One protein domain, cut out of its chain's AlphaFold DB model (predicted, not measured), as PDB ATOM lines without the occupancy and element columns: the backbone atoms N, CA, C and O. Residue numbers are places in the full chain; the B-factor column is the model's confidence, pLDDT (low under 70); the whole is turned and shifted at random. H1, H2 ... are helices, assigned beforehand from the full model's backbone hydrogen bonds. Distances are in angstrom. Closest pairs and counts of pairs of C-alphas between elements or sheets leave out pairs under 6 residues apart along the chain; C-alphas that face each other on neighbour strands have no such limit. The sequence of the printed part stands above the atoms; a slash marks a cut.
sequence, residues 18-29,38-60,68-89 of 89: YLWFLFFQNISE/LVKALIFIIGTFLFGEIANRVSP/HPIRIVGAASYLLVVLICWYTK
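AT A GLANCE: This is residues 18 to 29, 38 to 60 and 68 to 89 of the 89 residues of an uncharacterized protein of Paenibacillus zeisoli (UniProt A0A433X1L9). The short helix H1 lies side by side with part of the longer H2, the two running opposite ways, and a third helix, H3, slants past the beginning of H1, packing on its residues 18 to 21 with residues 78 to 86. H1 touches both of the other helices, while H2 and H3 stay apart from each other. The printed part has 57 residues, with three named helices in the order H1, H2, H3 along the chain and no named strand; the class is all helix. The whole is only just loose, close to compact, with a radius of gyration of the C-alphas of 12.6 A, and its C-alphas span 38 by 27 by 16 A along the three main axes.

HOW THE PARTS SIT: Start at the first printed residue, where H1 takes residues 18 to 29, and look from there to H2, residues 38 to 58. H1 and H2 touch, with the C-alphas of Trp 20 and Phe 51 the closest at 7.2 A. H2 touches H1 with residues 44 to 51 alone. Their lines stand at a shallow tilt of 19 degrees, and they run opposite ways; their centres are 11.1 A apart. Now go on to H3, residues 69 to 87, which touches H1; the closest C-alphas are those of Phe 21 and Val 82, 6.0 A apart. Here H1 takes part with residues 18 to 21 alone, and H3 with residues 78 to 86 alone. H1 and H3 run the same way at a steep tilt of 39 degrees, and their centres are 15.8 A apart. H2 and H3 are apart. In the backbones of H1, H2 and H3, every O i to N i+4 pair is within hydrogen-bond range.

IN THESE COORDINATES: Find C-alpha 18 at (-21.613, -6.730, 15.373); from there H1 runs through 12 residues, Tyr 18 to Glu 29, 16.7 A from first to last C-alpha. Past the cut, look for C-alpha 38 at (-35.995, -25.354, 25.687), where H2 begins; it runs from Leu 38 to Val 58 and, with 21 residues and 30.1 A, is the longest helix. H3 runs from Pro 69 to Tyr 87, 19 residues and 26.6 A, and ends with C-alpha 87 at (-33.098, -3.759, 10.870).

THE WHOLE: The two C-alphas farthest apart are those of Val 39 and Pro 69, at 37.8 A, while the first and last printed C-alphas, of Tyr 18 and Lys 89, are 12.4 A apart. Residues 30 to 37 are not printed, and the gap from C-alpha 29 to C-alpha 38 is 15.9 A. Residues 61 to 67 are not printed either, with 12.5 A from C-alpha 60 to C-alpha 68. The links from H1 to H2 and from H2 to H3 both run across a cut. Lys 89 is the chain's last residue. The mean pLDDT of the printed part is 90.7, and residue 60 is the one printed residue under 70.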
ATOM      1  N   TYR A  18     -21.586  -6.014  16.647       95.62
ATOM      2  CA  TYR A  18     -21.613  -6.730  15.373       95.62
ATOM      3  C   TYR A  18     -21.291  -8.225  15.534       95.62
ATOM      4  O   TYR A  18     -21.999  -9.077  14.995       95.62
ATOM      5  N   LEU A  19     -20.264  -8.564  16.320       95.50
ATOM      6  CA  LEU A  19     -19.906  -9.959  16.593       95.50
ATOM      7  C   LEU A  19     -21.012 -10.715  17.333       95.50
ATOM      8  O   LEU A  19     -21.287 -11.868  16.997       95.50
ATOM      9  N   TRP A  20     -21.664 -10.083  18.310       95.69
ATOM     10  CA  TRP A  20     -22.794 -10.696  19.005       95.69
ATOM     11  C   TRP A  20     -23.954 -10.961  18.050       95.69
ATOM     12  O   TRP A  20     -24.568 -12.026  18.096       95.69
ATOM     13  N   PHE A  21     -24.232 -10.023  17.145       95.81
ATOM     14  CA  PHE A  21     -25.257 -10.207  16.129       95.81
ATOM     15  C   PHE A  21     -24.936 -11.386  15.200       95.81
ATOM     16  O   PHE A  21     -25.795 -12.240  14.991       95.81
ATOM     17  N   LEU A  22     -23.701 -11.495  14.697       95.31
ATOM     18  CA  LEU A  22     -23.272 -12.652  13.899       95.31
ATOM     19  C   LEU A  22     -23.406 -13.965  14.674       95.31
ATOM     20  O   LEU A  22     -23.912 -14.953  14.142       95.31
ATOM     21  N   PHE A  23     -22.997 -13.972  15.942       94.62
ATOM     22  CA  PHE A  23     -23.200 -15.109  16.834       94.62
ATOM     23  C   PHE A  23     -24.688 -15.489  16.919       94.62
ATOM     24  O   PHE A  23     -25.040 -16.651  16.705       94.62
ATOM     25  N   PHE A  24     -25.570 -14.512  17.144       94.00
ATOM     26  CA  PHE A  24     -27.013 -14.726  17.216       94.00
ATOM     27  C   PHE A  24     -27.568 -15.335  15.923       94.00
ATOM     28  O   PHE A  24     -28.365 -16.277  15.975       94.00
ATOM     29  N   GLN A  25     -27.146 -14.836  14.758       94.44
ATOM     30  CA  GLN A  25     -27.575 -15.382  13.471       94.44
ATOM     31  C   GLN A  25     -27.143 -16.840  13.293       94.44
ATOM     32  O   GLN A  25     -27.985 -17.683  12.988       94.44
ATOM     33  N   ASN A  26     -25.865 -17.130  13.534       93.06
ATOM     34  CA  ASN A  26     -25.299 -18.464  13.354       93.06
ATOM     35  C   ASN A  26     -25.963 -19.489  14.281       93.06
ATOM     36  O   ASN A  26     -26.305 -20.586  13.844       93.06
ATOM     37  N   ILE A  27     -26.209 -19.135  15.547       92.19
ATOM     38  CA  ILE A  27     -26.923 -20.022  16.475       92.19
ATOM     39  C   ILE A  27     -28.391 -20.183  16.073       92.19
ATOM     40  O   ILE A  27     -28.924 -21.291  16.156       92.19
ATOM     41  N   SER A  28     -29.054 -19.122  15.605       91.12
ATOM     42  CA  SER A  28     -30.440 -19.215  15.120       91.12
ATOM     43  C   SER A  28     -30.556 -20.187  13.947       91.12
ATOM     44  O   SER A  28     -31.478 -20.998  13.897       91.12
ATOM     45  N   GLU A  29     -29.611 -20.122  13.009       92.25
ATOM     46  CA  GLU A  29     -29.573 -21.003  11.847       92.25
ATOM     47  C   GLU A  29     -29.229 -22.446  12.236       92.25
ATOM     48  O   GLU A  29     -29.949 -23.371  11.852       92.25
ATOM     49  N   LEU A  38     -36.777 -25.501  24.452       92.19
ATOM     50  CA  LEU A  38     -35.995 -25.354  25.687       92.19
ATOM     51  C   LEU A  38     -34.489 -25.490  25.448       92.19
ATOM     52  O   LEU A  38     -33.704 -24.744  26.025       92.19
ATOM     53  N   VAL A  39     -34.083 -26.404  24.563       90.31
ATOM     54  CA  VAL A  39     -32.669 -26.611  24.237       90.31
ATOM     55  C   VAL A  39     -32.129 -25.412  23.454       90.31
ATOM     56  O   VAL A  39     -31.038 -24.932  23.763       90.31
ATOM     57  N   LYS A  40     -32.905 -24.861  22.506       90.50
ATOM     58  CA  LYS A  40     -32.519 -23.630  21.787       90.50
ATOM     59  C   LYS A  40     -32.317 -22.468  22.755       90.50
ATOM     60  O   LYS A  40     -31.285 -21.804  22.709       90.50
ATOM     61  N   ALA A  41     -33.286 -22.250  23.646       90.88
ATOM     62  CA  ALA A  41     -33.239 -21.178  24.632       90.88
ATOM     63  C   ALA A  41     -32.026 -21.323  25.561       90.88
ATOM     64  O   ALA A  41     -31.310 -20.349  25.791       90.88
ATOM     65  N   LEU A  42     -31.743 -22.540  26.035       94.19
ATOM     66  CA  LEU A  42     -30.601 -22.806  26.904       94.19
ATOM     67  C   LEU A  42     -29.266 -22.497  26.212       94.19
ATOM     68  O   LEU A  42     -28.420 -21.826  26.801       94.19
ATOM     69  N   ILE A  43     -29.088 -22.920  24.957       92.25
ATOM     70  CA  ILE A  43     -27.874 -22.607  24.185       92.25
ATOM     71  C   ILE A  43     -27.734 -21.106  23.961       92.25
ATOM     72  O   ILE A  43     -26.635 -20.573  24.105       92.25
ATOM     73  N   PHE A  44     -28.829 -20.414  23.651       92.56
ATOM     74  CA  PHE A  44     -28.810 -18.963  23.494       92.56
ATOM     75  C   PHE A  44     -28.385 -18.246  24.771       92.56
ATOM     76  O   PHE A  44     -27.554 -17.339  24.712       92.56
ATOM     77  N   ILE A  45     -28.927 -18.659  25.917       93.69
ATOM     78  CA  ILE A  45     -28.587 -18.084  27.220       93.69
ATOM     79  C   ILE A  45     -27.111 -18.339  27.521       93.69
ATOM     80  O   ILE A  45     -26.365 -17.385  27.736       93.69
ATOM     81  N   ILE A  46     -26.666 -19.598  27.474       95.00
ATOM     82  CA  ILE A  46     -25.275 -19.966  27.769       95.00
ATOM     83  C   ILE A  46     -24.314 -19.238  26.827       95.00
ATOM     84  O   ILE A  46     -23.339 -18.640  27.274       95.00
ATOM     85  N   GLY A  47     -24.605 -19.240  25.530       93.50
ATOM     86  CA  GLY A  47     -23.762 -18.594  24.537       93.50
ATOM     87  C   GLY A  47     -23.712 -17.073  24.688       93.50
ATOM     88  O   GLY A  47     -22.639 -16.489  24.563       93.50
ATOM     89  N   THR A  48     -24.824 -16.433  25.056       93.56
ATOM     90  CA  THR A  48     -24.842 -14.994  25.364       93.56
ATOM     91  C   THR A  48     -24.033 -14.678  26.623       93.56
ATOM     92  O   THR A  48     -23.298 -13.694  26.634       93.56
ATOM     93  N   PHE A  49     -24.106 -15.518  27.661       94.56
ATOM     94  CA  PHE A  49     -23.276 -15.374  28.863       94.56
ATOM     95  C   PHE A  49     -21.783 -15.515  28.547       94.56
ATOM     96  O   PHE A  49     -20.989 -14.663  28.943       94.56
ATOM     97  N   LEU A  50     -21.401 -16.543  27.784       94.25
ATOM     98  CA  LEU A  50     -20.015 -16.743  27.346       94.25
ATOM     99  C   LEU A  50     -19.520 -15.578  26.484       94.25
ATOM    100  O   LEU A  50     -18.397 -15.111  26.664       94.25
ATOM    101  N   PHE A  51     -20.362 -15.067  25.583       93.88
ATOM    102  CA  PHE A  51     -20.039 -13.878  24.802       93.88
ATOM    103  C   PHE A  51     -19.837 -12.654  25.704       93.88
ATOM    104  O   PHE A  51     -18.887 -11.898  25.511       93.88
ATOM    105  N   GLY A  52     -20.692 -12.481  26.715       90.88
ATOM    106  CA  GLY A  52     -20.561 -11.428  27.720       90.88
ATOM    107  C   GLY A  52     -19.227 -11.489  28.465       90.88
ATOM    108  O   GLY A  52     -18.567 -10.463  28.612       90.88
ATOM    109  N   GLU A  53     -18.780 -12.683  28.858       90.31
ATOM    110  CA  GLU A  53     -17.463 -12.891  29.477       90.31
ATOM    111  C   GLU A  53     -16.308 -12.509  28.541       90.31
ATOM    112  O   GLU A  53     -15.352 -11.857  28.966       90.31
ATOM    113  N   ILE A  54     -16.398 -12.860  27.253       90.19
ATOM    114  CA  ILE A  54     -15.399 -12.464  26.248       90.19
ATOM    115  C   ILE A  54     -15.386 -10.940  26.090       90.19
ATOM    116  O   ILE A  54     -14.326 -10.318  26.173       90.19
ATOM    117  N   ALA A  55     -16.556 -10.324  25.917       88.44
ATOM    118  CA  ALA A  55     -16.699  -8.880  25.771       88.44
ATOM    119  C   ALA A  55     -16.147  -8.128  26.993       88.44
ATOM    120  O   ALA A  55     -15.454  -7.124  26.832       88.44
ATOM    121  N   ASN A  56     -16.392  -8.639  28.200       85.06
ATOM    122  CA  ASN A  56     -15.900  -8.058  29.448       85.06
ATOM    123  C   ASN A  56     -14.374  -8.171  29.602       85.06
ATOM    124  O   ASN A  56     -13.759  -7.313  30.223       85.06
ATOM    125  N   ARG A  57     -13.746  -9.209  29.036       85.31
ATOM    126  CA  ARG A  57     -12.279  -9.370  29.042       85.31
ATOM    127  C   ARG A  57     -11.587  -8.525  27.978       85.31
ATOM    128  O   ARG A  57     -10.486  -8.038  28.207       85.31
ATOM    129  N   VAL A  58     -12.207  -8.385  26.808       84.38
ATOM    130  CA  VAL A  58     -11.653  -7.629  25.672       84.38
ATOM    131  C   VAL A  58     -11.825  -6.125  25.873       84.38
ATOM    132  O   VAL A  58     -10.951  -5.340  25.511       84.38
ATOM    133  N   SER A  59     -12.952  -5.717  26.447       76.50
ATOM    134  CA  SER A  59     -13.267  -4.326  26.726       76.50
ATOM    135  C   SER A  59     -12.863  -4.001  28.166       76.50
ATOM    136  O   SER A  59     -13.519  -4.500  29.077       76.50
ATOM    137  N   PRO A  60     -11.864  -3.130  28.429       65.44
ATOM    138  CA  PRO A  60     -11.466  -2.736  29.792       65.44
ATOM    139  C   PRO A  60     -12.536  -1.877  30.503       65.44
ATOM    140  O   PRO A  60     -12.266  -1.125  31.435       65.44
ATOM    141  N   HIS A  68     -19.998   5.777  34.481       83.00
ATOM    142  CA  HIS A  68     -18.931   6.465  33.767       83.00
ATOM    143  C   HIS A  68     -19.323   6.713  32.296       83.00
ATOM    144  O   HIS A  68     -19.689   5.762  31.599       83.00
ATOM    145  N   PRO A  69     -19.171   7.943  31.765       84.75
ATOM    146  CA  PRO A  69     -19.608   8.287  30.409       84.75
ATOM    147  C   PRO A  69     -19.037   7.385  29.308       84.75
ATOM    148  O   PRO A  69     -19.758   7.008  28.392       84.75
ATOM    149  N   ILE A  70     -17.769   6.968  29.419       84.56
ATOM    150  CA  ILE A  70     -17.125   6.071  28.436       84.56
ATOM    151  C   ILE A  70     -17.839   4.716  28.349       84.56
ATOM    152  O   ILE A  70     -17.946   4.140  27.265       84.56
ATOM    153  N   ARG A  71     -18.353   4.222  29.480       83.38
ATOM    154  CA  ARG A  71     -19.063   2.946  29.560       83.38
ATOM    155  C   ARG A  71     -20.476   3.056  29.008       83.38
ATOM    156  O   ARG A  71     -20.900   2.172  28.274       83.38
ATOM    157  N   ILE A  72     -21.161   4.162  29.298       87.44
ATOM    158  CA  ILE A  72     -22.484   4.461  28.736       87.44
ATOM    159  C   ILE A  72     -22.396   4.572  27.211       87.44
ATOM    160  O   ILE A  72     -23.168   3.933  26.503       87.44
ATOM    161  N   VAL A  73     -21.421   5.327  26.699       89.75
ATOM    162  CA  VAL A  73     -21.212   5.502  25.255       89.75
ATOM    163  C   VAL A  73     -20.840   4.181  24.577       89.75
ATOM    164  O   VAL A  73     -21.359   3.881  23.501       89.75
ATOM    165  N   GLY A  74     -19.996   3.362  25.211       87.62
ATOM    166  CA  GLY A  74     -19.680   2.018  24.727       87.62
ATOM    167  C   GLY A  74     -20.928   1.137  24.631       87.62
ATOM    168  O   GLY A  74     -21.230   0.614  23.563       87.62
ATOM    169  N   ALA A  75     -21.713   1.047  25.708       88.19
ATOM    170  CA  ALA A  75     -22.954   0.270  25.730       88.19
ATOM    171  C   ALA A  75     -23.983   0.766  24.696       88.19
ATOM    172  O   ALA A  75     -24.596  -0.040  23.999       88.19
ATOM    173  N   ALA A  76     -24.133   2.085  24.545       92.50
ATOM    174  CA  ALA A  76     -24.997   2.671  23.523       92.50
ATOM    175  C   ALA A  76     -24.531   2.300  22.106       92.50
ATOM    176  O   ALA A  76     -25.354   1.945  21.269       92.50
ATOM    177  N   SER A  77     -23.218   2.321  21.852       92.75
ATOM    178  CA  SER A  77     -22.636   1.943  20.555       92.75
ATOM    179  C   SER A  77     -22.869   0.467  20.235       92.75
ATOM    180  O   SER A  77     -23.258   0.136  19.117       92.75
ATOM    181  N   TYR A  78     -22.693  -0.412  21.226       92.88
ATOM    182  CA  TYR A  78     -23.002  -1.838  21.106       92.88
ATOM    183  C   TYR A  78     -24.462  -2.058  20.693       92.88
ATOM    184  O   TYR A  78     -24.734  -2.711  19.685       92.88
ATOM    185  N   LEU A  79     -25.403  -1.476  21.446       93.62
ATOM    186  CA  LEU A  79     -26.835  -1.637  21.189       93.62
ATOM    187  C   LEU A  79     -27.237  -1.055  19.834       93.62
ATOM    188  O   LEU A  79     -28.008  -1.673  19.107       93.62
ATOM    189  N   LEU A  80     -26.694   0.108  19.478       96.12
ATOM    190  CA  LEU A  80     -26.973   0.764  18.207       96.12
ATOM    191  C   LEU A  80     -26.548  -0.112  17.026       96.12
ATOM    192  O   LEU A  80     -27.338  -0.293  16.103       96.12
ATOM    193  N   VAL A  81     -25.351  -0.707  17.064       96.06
ATOM    194  CA  VAL A  81     -24.903  -1.621  16.001       96.06
ATOM    195  C   VAL A  81     -25.806  -2.848  15.917       96.06
ATOM    196  O   VAL A  81     -26.235  -3.200  14.822       96.06
ATOM    197  N   VAL A  82     -26.160  -3.458  17.053       94.62
ATOM    198  CA  VAL A  82     -27.083  -4.605  17.074       94.62
ATOM    199  C   VAL A  82     -28.428  -4.250  16.433       94.62
ATOM    200  O   VAL A  82     -28.919  -5.012  15.605       94.62
ATOM    201  N   LEU A  83     -29.004  -3.091  16.764       95.75
ATOM    202  CA  LEU A  83     -30.282  -2.637  16.207       95.75
ATOM    203  C   LEU A  83     -30.198  -2.346  14.705       95.75
ATOM    204  O   LEU A  83     -31.090  -2.747  13.960       95.75
ATOM    205  N   ILE A  84     -29.128  -1.687  14.248       96.44
ATOM    206  CA  ILE A  84     -28.905  -1.433  12.816       96.44
ATOM    207  C   ILE A  84     -28.787  -2.755  12.061       96.44
ATOM    208  O   ILE A  84     -29.444  -2.948  11.038       96.44
ATOM    209  N   CYS A  85     -27.971  -3.676  12.567       93.75
ATOM    210  CA  CYS A  85     -27.792  -4.987  11.962       93.75
ATOM    211  C   CYS A  85     -29.096  -5.790  11.946       93.75
ATOM    212  O   CYS A  85     -29.384  -6.462  10.962       93.75
ATOM    213  N   TRP A  86     -29.910  -5.684  12.995       91.31
ATOM    214  CA  TRP A  86     -31.223  -6.320  13.042       91.31
ATOM    215  C   TRP A  86     -32.195  -5.746  12.012       91.31
ATOM    216  O   TRP A  86     -32.927  -6.500  11.386       91.31
ATOM    217  N   TYR A  87     -32.204  -4.426  11.822       93.25
ATOM    218  CA  TYR A  87     -33.098  -3.759  10.870       93.25
ATOM    219  C   TYR A  87     -32.711  -3.991   9.401       93.25
ATOM    220  O   TYR A  87     -33.557  -3.918   8.516       93.25
ATOM    221  N   THR A  88     -31.429  -4.237   9.130       90.25
ATOM    222  CA  THR A  88     -30.888  -4.400   7.768       90.25
ATOM    223  C   THR A  88     -30.846  -5.850   7.280       90.25
ATOM    224  O   THR A  88     -30.462  -6.084   6.135       90.25
ATOM    225  N   LYS A  89     -31.226  -6.811   8.128       72.75
ATOM    226  CA  LYS A  89     -31.278  -8.244   7.827       72.75
ATOM    227  C   LYS A  89     -32.702  -8.684   7.505       72.75
ATOM    228  O   LYS A  89     -32.846  -9.531   6.600       72.75
TER     229      LYS A  89